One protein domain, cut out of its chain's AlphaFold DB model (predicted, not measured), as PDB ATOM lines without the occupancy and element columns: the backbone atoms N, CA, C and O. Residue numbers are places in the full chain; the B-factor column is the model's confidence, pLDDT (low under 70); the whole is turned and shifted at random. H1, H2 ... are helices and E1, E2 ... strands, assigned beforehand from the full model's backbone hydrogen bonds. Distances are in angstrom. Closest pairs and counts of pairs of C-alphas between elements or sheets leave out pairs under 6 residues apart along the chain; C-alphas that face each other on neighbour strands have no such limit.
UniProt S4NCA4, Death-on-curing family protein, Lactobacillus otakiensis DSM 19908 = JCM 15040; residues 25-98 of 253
ATOM      1  N   TYR A  25      65.710  87.429 114.720       81.75
ATOM      2  CA  TYR A  25      67.008  86.780 114.861       81.75
ATOM      3  C   TYR A  25      68.009  87.441 113.918       81.75
ATOM      4  O   TYR A  25      67.734  87.586 112.728       81.75
ATOM      5  N   PHE A  26      69.175  87.802 114.440       82.25
ATOM      6  CA  PHE A  26      70.297  88.293 113.650       82.25
ATOM      7  C   PHE A  26      71.570  87.579 114.101       82.25
ATOM      8  O   PHE A  26      71.841  87.523 115.298       82.25
ATOM      9  N   GLN A  27      72.313  86.974 113.166       85.25
ATOM     10  CA  GLN A  27      73.502  86.153 113.466       85.25
ATOM     11  C   GLN A  27      73.257  85.100 114.577       85.25
ATOM     12  O   GLN A  27      74.068  84.923 115.480       85.25
ATOM     13  N   ASN A  28      72.112  84.402 114.531       85.12
ATOM     14  CA  ASN A  28      71.651  83.429 115.544       85.12
ATOM     15  C   ASN A  28      71.406  83.998 116.958       85.12
ATOM     16  O   ASN A  28      71.152  83.239 117.891       85.12
ATOM     17  N   VAL A  29      71.431  85.319 117.123       87.06
ATOM     18  CA  VAL A  29      71.076  86.007 118.365       87.06
ATOM     19  C   VAL A  29      69.644  86.521 118.262       87.06
ATOM     20  O   VAL A  29      69.278  87.160 117.277       87.06
ATOM     21  N   GLN A  30      68.830  86.244 119.280       87.44
ATOM     22  CA  GLN A  30      67.479  86.789 119.385       87.44
ATOM     23  C   GLN A  30      67.522  88.226 119.920       87.44
ATOM     24  O   GLN A  30      68.162  88.498 120.938       87.44
ATOM     25  N   TYR A  31      66.791  89.107 119.247       88.00
ATOM     26  CA  TYR A  31      66.505  90.479 119.649       88.00
ATOM     27  C   TYR A  31      64.999  90.615 119.811       88.00
ATOM     28  O   TYR A  31      64.254  90.225 118.912       88.00
ATOM     29  N   SER A  32      64.533  91.140 120.940       84.00
ATOM     30  CA  SER A  32      63.088  91.211 121.198       84.00
ATOM     31  C   SER A  32      62.435  92.418 120.541       84.00
ATOM     32  O   SER A  32      61.241  92.384 120.265       84.00
ATOM     33  N   VAL A  33      63.220  93.463 120.283       82.81
ATOM     34  CA  VAL A  33      62.765  94.743 119.734       82.81
ATOM     35  C   VAL A  33      63.839  95.383 118.863       82.81
ATOM     36  O   VAL A  33      65.021  95.036 118.958       82.81
ATOM     37  N   GLN A  34      63.411  96.326 118.028       84.88
ATOM     38  CA  GLN A  34      64.285  97.151 117.205       84.88
ATOM     39  C   GLN A  34      64.104  98.614 117.604       84.88
ATOM     40  O   GLN A  34      62.988  99.046 117.864       84.88
ATOM     41  N   LEU A  35      65.193  99.371 117.649       88.12
ATOM     42  CA  LEU A  35      65.166 100.798 117.942       88.12
ATOM     43  C   LEU A  35      65.869 101.552 116.817       88.12
ATOM     44  O   LEU A  35      66.974 101.193 116.416       88.12
ATOM     45  N   VAL A  36      65.222 102.598 116.317       88.56
ATOM     46  CA  VAL A  36      65.767 103.482 115.290       88.56
ATOM     47  C   VAL A  36      65.797 104.886 115.875       88.56
ATOM     48  O   VAL A  36      64.751 105.488 116.096       88.56
ATOM     49  N   THR A  37      66.989 105.372 116.199       92.75
ATOM     50  CA  THR A  37      67.201 106.668 116.862       92.75
ATOM     51  C   THR A  37      68.633 107.135 116.627       92.75
ATOM     52  O   THR A  37      69.521 106.296 116.444       92.75
ATOM     53  N   PRO A  38      68.912 108.443 116.692       94.12
ATOM     54  CA  PRO A  38      70.277 108.939 116.814       94.12
ATOM     55  C   PRO A  38      71.009 108.340 118.017       94.12
ATOM     56  O   PRO A  38      70.424 108.167 119.091       94.12
ATOM     57  N   PHE A  39      72.279 107.986 117.802       95.56
ATOM     58  CA  PHE A  39      73.150 107.287 118.760       95.56
ATOM     59  C   PHE A  39      74.647 107.603 118.516       95.56
ATOM     60  O   PHE A  39      75.536 106.790 118.778       95.56
ATOM     61  N   ASP A  40      74.916 108.784 117.960       89.62
ATOM     62  CA  ASP A  40      76.186 109.226 117.370       89.62
ATOM     63  C   ASP A  40      77.163 109.874 118.368       89.62
ATOM     64  O   ASP A  40      78.377 109.801 118.171       89.62
ATOM     65  N   THR A  41      76.666 110.471 119.456       92.50
ATOM     66  CA  THR A  41      77.485 111.136 120.491       92.50
ATOM     67  C   THR A  41      77.339 110.467 121.861       92.50
ATOM     68  O   THR A  41      76.286 109.890 122.137       92.50
ATOM     69  N   PRO A  42      78.340 110.545 122.762       94.88
ATOM     70  CA  PRO A  42      78.214 110.011 124.123       94.88
ATOM     71  C   PRO A  42      77.002 110.559 124.886       94.88
ATOM     72  O   PRO A  42      76.321 109.812 125.587       94.88
ATOM     73  N   GLU A  43      76.697 111.845 124.718       96.38
ATOM     74  CA  GLU A  43      75.540 112.496 125.329       96.38
ATOM     75  C   GLU A  43      74.226 111.914 124.792       96.38
ATOM     76  O   GLU A  43      73.334 111.584 125.575       96.38
ATOM     77  N   GLN A  44      74.122 111.720 123.471       96.75
ATOM     78  CA  GLN A  44      72.949 111.100 122.852       96.75
ATOM     79  C   GLN A  44      72.803 109.627 123.261       96.75
ATOM     80  O   GLN A  44      71.692 109.158 123.507       96.75
ATOM     81  N   GLN A  45      73.910 108.889 123.375       96.25
ATOM     82  CA  GLN A  45      73.894 107.505 123.849       96.25
ATOM     83  C   GLN A  45      73.387 107.415 125.290       96.25
ATOM     84  O   GLN A  45      72.554 106.559 125.594       96.25
ATOM     85  N   GLN A  46      73.845 108.318 126.160       96.50
ATOM     86  CA  GLN A  46      73.394 108.381 127.546       96.50
ATOM     87  C   GLN A  46      71.901 108.724 127.645       96.50
ATOM     88  O   GLN A  46      71.195 108.095 128.433       96.50
ATOM     89  N   GLU A  47      71.406 109.670 126.838       97.31
ATOM     90  CA  GLU A  47      69.975 110.000 126.769       97.31
ATOM     91  C   GLU A  47      69.133 108.778 126.378       97.31
ATOM     92  O   GLU A  47      68.181 108.432 127.080       97.31
ATOM     93  N   VAL A  48      69.522 108.076 125.309       96.69
ATOM     94  CA  VAL A  48      68.817 106.871 124.847       96.69
ATOM     95  C   VAL A  48      68.835 105.777 125.915       96.69
ATOM     96  O   VAL A  48      67.804 105.160 126.167       96.69
ATOM     97  N   ILE A  49      69.970 105.544 126.580       95.31
ATOM     98  CA  ILE A  49      70.074 104.548 127.659       95.31
ATOM     99  C   ILE A  49      69.152 104.905 128.830       95.31
ATOM    100  O   ILE A  49      68.407 104.043 129.300       95.31
ATOM    101  N   ASN A  50      69.151 106.165 129.271       94.62
ATOM    102  CA  ASN A  50      68.306 106.619 130.376       94.62
ATOM    103  C   ASN A  50      66.816 106.472 130.039       94.62
ATOM    104  O   ASN A  50      66.042 105.949 130.843       94.62
ATOM    105  N   LEU A  51      66.418 106.874 128.829       94.31
ATOM    106  CA  LEU A  51      65.036 106.737 128.377       94.31
ATOM    107  C   LEU A  51      64.626 105.287 128.154       94.31
ATOM    108  O   LEU A  51      63.467 104.954 128.390       94.31
ATOM    109  N   LEU A  52      65.541 104.405 127.745       91.31
ATOM    110  CA  LEU A  52      65.262 102.973 127.691       91.31
ATOM    111  C   LEU A  52      64.983 102.419 129.083       91.31
ATOM    112  O   LEU A  52      63.988 101.722 129.253       91.31
ATOM    113  N   ILE A  53      65.813 102.746 130.075       90.44
ATOM    114  CA  ILE A  53      65.592 102.308 131.460       90.44
ATOM    115  C   ILE A  53      64.223 102.796 131.951       90.44
ATOM    116  O   ILE A  53      63.440 101.982 132.441       90.44
ATOM    117  N   LYS A  54      63.890 104.078 131.734       90.00
ATOM    118  CA  LYS A  54      62.556 104.639 132.027       90.00
ATOM    119  C   LYS A  54      61.445 103.849 131.326       90.00
ATOM    120  O   LYS A  54      60.531 103.365 131.984       90.00
ATOM    121  N   THR A  55      61.568 103.651 130.013       86.88
ATOM    122  CA  THR A  55      60.573 102.945 129.185       86.88
ATOM    123  C   THR A  55      60.336 101.514 129.680       86.88
ATOM    124  O   THR A  55      59.192 101.078 129.748       86.88
ATOM    125  N   TYR A  56      61.392 100.783 130.049       83.00
ATOM    126  CA  TYR A  56      61.265  99.428 130.595       83.00
ATOM    127  C   TYR A  56      60.666  99.420 132.001       83.00
ATOM    128  O   TYR A  56      59.806  98.589 132.266       83.00
ATOM    129  N   THR A  57      61.072 100.352 132.867       81.94
ATOM    130  CA  THR A  57      60.545 100.469 134.240       81.94
ATOM    131  C   THR A  57      59.045 100.783 134.242       81.94
ATOM    132  O   THR A  57      58.306 100.295 135.086       81.94
ATOM    133  N   GLU A  58      58.564 101.570 133.277       79.50
ATOM    134  CA  GLU A  58      57.134 101.881 133.128       79.50
ATOM    135  C   GLU A  58      56.314 100.722 132.528       79.50
ATOM    136  O   GLU A  58      55.094 100.684 132.690       79.50
ATOM    137  N   GLN A  59      56.956  99.800 131.802       71.62
ATOM    138  CA  GLN A  59      56.291  98.720 131.054       71.62
ATOM    139  C   GLN A  59      56.471  97.323 131.671       71.62
ATOM    140  O   GLN A  59      55.812  96.381 131.225       71.62
ATOM    141  N   SER A  60      57.356  97.173 132.657       68.62
ATOM    142  CA  SER A  60      57.730  95.905 133.285       68.62
ATOM    143  C   SER A  60      57.798  96.059 134.802       68.62
ATOM    144  O   SER A  60      58.267  97.078 135.294       68.62
ATOM    145  N   ASP A  61      57.399  95.020 135.538       64.19
ATOM    146  CA  ASP A  61      57.586  94.950 136.997       64.19
ATOM    147  C   ASP A  61      59.049  94.643 137.390       64.19
ATOM    148  O   ASP A  61      59.410  94.704 138.566       64.19
ATOM    149  N   ASP A  62      59.896  94.283 136.418       69.06
ATOM    150  CA  ASP A  62      61.301  93.941 136.643       69.06
ATOM    151  C   ASP A  62      62.209  95.188 136.606       69.06
ATOM    152  O   ASP A  62      62.194  95.957 135.641       69.06
ATOM    153  N   GLU A  63      63.070  95.347 137.615       74.12
ATOM    154  CA  GLU A  63      64.042  96.446 137.705       74.12
ATOM    155  C   GLU A  63      65.242  96.201 136.772       74.12
ATOM    156  O   GLU A  63      65.960  95.205 136.899       74.12
ATOM    157  N   VAL A  64      65.459  97.098 135.807       81.75
ATOM    158  CA  VAL A  64      66.604  97.035 134.883       81.75
ATOM    159  C   VAL A  64      67.855  97.557 135.589       81.75
ATOM    160  O   VAL A  64      67.927  98.743 135.896       81.75
ATOM    161  N   ASP A  65      68.878  96.715 135.767       81.06
ATOM    162  CA  ASP A  65      70.132  97.144 136.410       81.06
ATOM    163  C   ASP A  65      70.917  98.117 135.524       81.06
ATOM    164  O   ASP A  65      71.503  99.096 135.981       81.06
ATOM    165  N   GLN A  66      71.039  97.751 134.246       89.38
ATOM    166  CA  GLN A  66      71.907  98.418 133.289       89.38
ATOM    167  C   GLN A  66      71.549  98.026 131.859       89.38
ATOM    168  O   GLN A  66      71.123  96.899 131.573       89.38
ATOM    169  N   ILE A  67      71.815  98.952 130.943       92.38
ATOM    170  CA  ILE A  67      71.762  98.711 129.506       92.38
ATOM    171  C   ILE A  67      73.147  98.976 128.935       92.38
ATOM    172  O   ILE A  67      73.688 100.069 129.078       92.38
ATOM    173  N   VAL A  68      73.722  97.960 128.293       94.25
ATOM    174  CA  VAL A  68      75.088  98.015 127.764       94.25
ATOM    175  C   VAL A  68      75.044  97.961 126.238       94.25
ATOM    176  O   VAL A  68      74.697  96.906 125.686       94.25
ATOM    177  N   PRO A  69      75.396  99.058 125.539       95.38
ATOM    178  CA  PRO A  69      75.517  99.049 124.091       95.38
ATOM    179  C   PRO A  69      76.762  98.268 123.658       95.38
ATOM    180  O   PRO A  69      77.858  98.458 124.182       95.38
ATOM    181  N   VAL A  70      76.600  97.400 122.665       94.94
ATOM    182  CA  VAL A  70      77.686  96.657 122.019       94.94
ATOM    183  C   VAL A  70      77.585  96.885 120.520       94.94
ATOM    184  O   VAL A  70      76.575  96.533 119.915       94.94
ATOM    185  N   LYS A  71      78.623  97.468 119.916       94.50
ATOM    186  CA  LYS A  71      78.685  97.630 118.460       94.50
ATOM    187  C   LYS A  71      78.743  96.254 117.796       94.50
ATOM    188  O   LYS A  71      79.518  95.396 118.217       94.50
ATOM    189  N   LEU A  72      77.900  96.048 116.793       93.50
ATOM    190  CA  LEU A  72      77.830  94.799 116.044       93.50
ATOM    191  C   LEU A  72      78.873  94.778 114.925       93.50
ATOM    192  O   LEU A  72      79.152  95.804 114.310       93.50
ATOM    193  N   ASP A  73      79.430  93.596 114.668       92.75
ATOM    194  CA  ASP A  73      80.385  93.361 113.583       92.75
ATOM    195  C   ASP A  73      79.625  93.052 112.283       92.75
ATOM    196  O   ASP A  73      79.246  91.907 112.004       92.75
ATOM    197  N   VAL A  74      79.286  94.119 111.560       90.44
ATOM    198  CA  VAL A  74      78.463  94.134 110.344       90.44
ATOM    199  C   VAL A  74      78.911  95.265 109.408       90.44
ATOM    200  O   VAL A  74      79.556  96.219 109.839       90.44
ATOM    201  N   ASP A  75      78.524  95.194 108.131       91.06
ATOM    202  CA  ASP A  75      78.926  96.162 107.089       91.06
ATOM    203  C   ASP A  75      78.258  97.551 107.205       91.06
ATOM    204  O   ASP A  75      78.531  98.451 106.412       91.06
ATOM    205  N   PHE A  76      77.359  97.734 108.168       88.81
ATOM    206  CA  PHE A  76      76.672  98.992 108.463       88.81
ATOM    207  C   PHE A  76      76.734  99.268 109.964       88.81
ATOM    208  O   PHE A  76      76.994  98.367 110.752       88.81
ATOM    209  N   GLU A  77      76.497 100.502 110.402       90.06
ATOM    210  CA  GLU A  77      76.536 100.774 111.836       90.06
ATOM    211  C   GLU A  77      75.294 100.219 112.541       90.06
ATOM    212  O   GLU A  77      74.168 100.494 112.138       90.06
ATOM    213  N   ALA A  78      75.502  99.416 113.584       93.00
ATOM    214  CA  ALA A  78      74.437  98.838 114.391       93.00
ATOM    215  C   ALA A  78      74.936  98.462 115.784       93.00
ATOM    216  O   ALA A  78      76.124  98.189 115.989       93.00
ATOM    217  N   PHE A  79      74.008  98.404 116.737       94.75
ATOM    218  CA  PHE A  79      74.306  98.079 118.124       94.75
ATOM    219  C   PHE A  79      73.334  97.033 118.670       94.75
ATOM    220  O   PHE A  79      72.140  97.047 118.383       94.75
ATOM    221  N   ALA A  80      73.841  96.149 119.521       94.62
ATOM    222  CA  ALA A  80      73.034  95.395 120.465       94.62
ATOM    223  C   ALA A  80      73.003  96.153 121.789       94.62
ATOM    224  O   ALA A  80      74.033  96.290 122.447       94.62
ATOM    225  N   LEU A  81      71.827  96.607 122.213       94.62
ATOM    226  CA  LEU A  81      71.642  97.106 123.571       94.62
ATOM    227  C   LEU A  81      71.244  95.920 124.438       94.62
ATOM    228  O   LEU A  81      70.115  95.421 124.367       94.62
ATOM    229  N   ASN A  82      72.205  95.413 125.204       93.81
ATOM    230  CA  ASN A  82      71.957  94.318 126.129       93.81
ATOM    231  C   ASN A  82      71.272  94.892 127.369       93.81
ATOM    232  O   ASN A  82      71.843  95.756 128.028       93.81
ATOM    233  N   VAL A  83      70.078  94.397 127.684       90.94
ATOM    234  CA  VAL A  83      69.319  94.764 128.885       90.94
ATOM    235  C   VAL A  83      69.579  93.702 129.946       90.94
ATOM    236  O   VAL A  83      69.282  92.514 129.737       90.94
ATOM    237  N   LEU A  84      70.183  94.118 131.058       90.25
ATOM    238  CA  LEU A  84      70.618  93.222 132.123       90.25
ATOM    239  C   LEU A  84      69.722  93.358 133.358       90.25
ATOM    240  O   LEU A  84      69.395  94.466 133.772       90.25
ATOM    241  N   TYR A  85      69.390  92.208 133.944       85.75
ATOM    242  CA  TYR A  85      68.683  92.072 135.219       85.75
ATOM    243  C   TYR A  85      69.455  91.090 136.096       85.75
ATOM    244  O   TYR A  85      69.768  89.976 135.653       85.75
ATOM    245  N   ASN A  86      69.764  91.482 137.327       84.25
ATOM    246  CA  ASN A  86      70.725  90.806 138.195       84.25
ATOM    247  C   ASN A  86      72.022  90.400 137.461       84.25
ATOM    248  O   ASN A  86      72.456  89.248 137.532       84.25
ATOM    249  N   GLN A  87      72.613  91.326 136.696       84.62
ATOM    250  CA  GLN A  87      73.825  91.128 135.879       84.62
ATOM    251  C   GLN A  87      73.714  90.065 134.767       84.62
ATOM    252  O   GLN A  87      74.713  89.717 134.135       84.62
ATOM    253  N   GLN A  88      72.515  89.556 134.476       87.06
ATOM    254  CA  GLN A  88      72.276  88.620 133.381       87.06
ATOM    255  C   GLN A  88      71.552  89.308 132.232       87.06
ATOM    256  O   GLN A  88      70.539  89.968 132.442       87.06
ATOM    257  N   ILE A  89      72.017  89.088 131.000       88.44
ATOM    258  CA  ILE A  89      71.309  89.551 129.802       88.44
ATOM    259  C   ILE A  89      69.976  88.803 129.719       88.44
ATOM    260  O   ILE A  89      69.959  87.597 129.463       88.44
ATOM    261  N   LYS A  90      68.863  89.510 129.925       86.69
ATOM    262  CA  LYS A  90      67.514  88.955 129.717       86.69
ATOM    263  C   LYS A  90      66.948  89.343 128.369       86.69
ATOM    264  O   LYS A  90      66.171  88.586 127.797       86.69
ATOM    265  N   ASN A  91      67.337  90.513 127.870       86.62
ATOM    266  CA  ASN A  91      66.807  91.040 126.631       86.62
ATOM    267  C   ASN A  91      67.895  91.726 125.796       86.62
ATOM    268  O   ASN A  91      68.922  92.165 126.318       86.62
ATOM    269  N   ARG A  92      67.670  91.799 124.484       90.88
ATOM    270  CA  ARG A  92      68.504  92.519 123.526       90.88
ATOM    271  C   ARG A  92      67.633  93.354 122.605       90.88
ATOM    272  O   ARG A  92      66.664  92.851 122.031       90.88
ATOM    273  N   ILE A  93      68.027  94.608 122.440       91.06
ATOM    274  CA  ILE A  93      67.435  95.551 121.492       91.06
ATOM    275  C   ILE A  93      68.411  95.700 120.340       91.06
ATOM    276  O   ILE A  93      69.596  95.945 120.564       91.06
ATOM    277  N   PHE A  94      67.925  95.521 119.119       91.50
ATOM    278  CA  PHE A  94      68.722  95.808 117.938       91.50
ATOM    279  C   PHE A  94      68.561  97.292 117.610       91.50
ATOM    280  O   PHE A  94      67.474  97.713 117.222       91.50
ATOM    281  N   LEU A  95      69.610  98.091 117.782       92.75
ATOM    282  CA  LEU A  95      69.590  99.512 117.459       92.75
ATOM    283  C   LEU A  95      70.224  99.754 116.086       92.75
ATOM    284  O   LEU A  95      71.378  99.388 115.850       92.75
ATOM    285  N   PHE A  96      69.465 100.414 115.213       90.69
ATOM    286  CA  PHE A  96      69.952 101.014 113.978       90.69
ATOM    287  C   PHE A  96      70.104 102.525 114.204       90.69
ATOM    288  O   PHE A  96      69.090 103.222 114.325       90.69
ATOM    289  N   PRO A  97      71.337 103.043 114.298       92.50
ATOM    290  CA  PRO A  97      71.556 104.467 114.456       92.50
ATOM    291  C   PRO A  97      71.162 105.201 113.174       92.50
ATOM    292  O   PRO A  97      71.396 104.720 112.063       92.50
ATOM    293  N   ILE A  98      70.577 106.381 113.340       90.00
ATOM    294  CA  ILE A  98      70.258 107.299 112.243       90.00
ATOM    295  C   ILE A  98      70.823 108.684 112.538       90.00
ATOM    296  O   ILE A  98      71.111 109.020 113.685       90.00
TER     297      ILE A  98
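What this domain is: This is residues 25 to 98 of the 253 residues of the protein "Death-on-curing family protein" of Lactobacillus otakiensis DSM 19908 = JCM 15040 (UniProt S4NCA4). A strongly twisted sheet of four strands has one long helix, H1, packed over one face in two layers, and short E1 makes a corner with edge strand E2. The printed part has 74 residues, with E1, E2, H1, E3, E4, E5 along the chain, class mixed, helices and strands. The mixed sheet runs E2 E5 E4 E3. The whole is compact, with a radius of gyration of the C-alphas of 12.0 A and spans of 36 by 30 by 18 A.

How they stand to each other: E1, residues 29 to 31, runs on into E2, residues 33 to 37, at 69 degrees. E2 is the parallel neighbour of E5, residues 88 to 97, at 40 degrees; N 35 and O 94 are within hydrogen-bond range at 2.9 A. H1, residues 42 to 59, is on the sheet and touches E3, residues 66 to 71; their closest C-alphas, of Ile 49 and Ile 67, are 6.4 A apart. In H1 every O i to N i+4 pair is within hydrogen-bond range. E2, H1 and E3 make a split strand-helix-strand unit, two strands of one sheet with a helix between them along the chain and with E5 and E4 between them in the sheet, and its crossover is right-handed. E3, E4, residues 79 to 85, and E5 form a meander of two antiparallel hairpins, with N 68 and O 82 at 2.9 A and N 81 and O 93 at 2.9 A.

Where its parts are: E1 begins at C-alpha 29, (71.076, 86.007, 118.365). From first to last C-alpha H1 measures 25.6 A and E5 24.7 A. E5 bends by 60 degrees at residue 91 and ends at C-alpha 97, (71.556, 104.467, 114.456).

The domain as a whole: The two C-alphas farthest apart, of Asp 61 and Asp 75, are 36.8 A apart. The printed part has no cut and no long link. Residues 60 to 62 have pLDDT under 70.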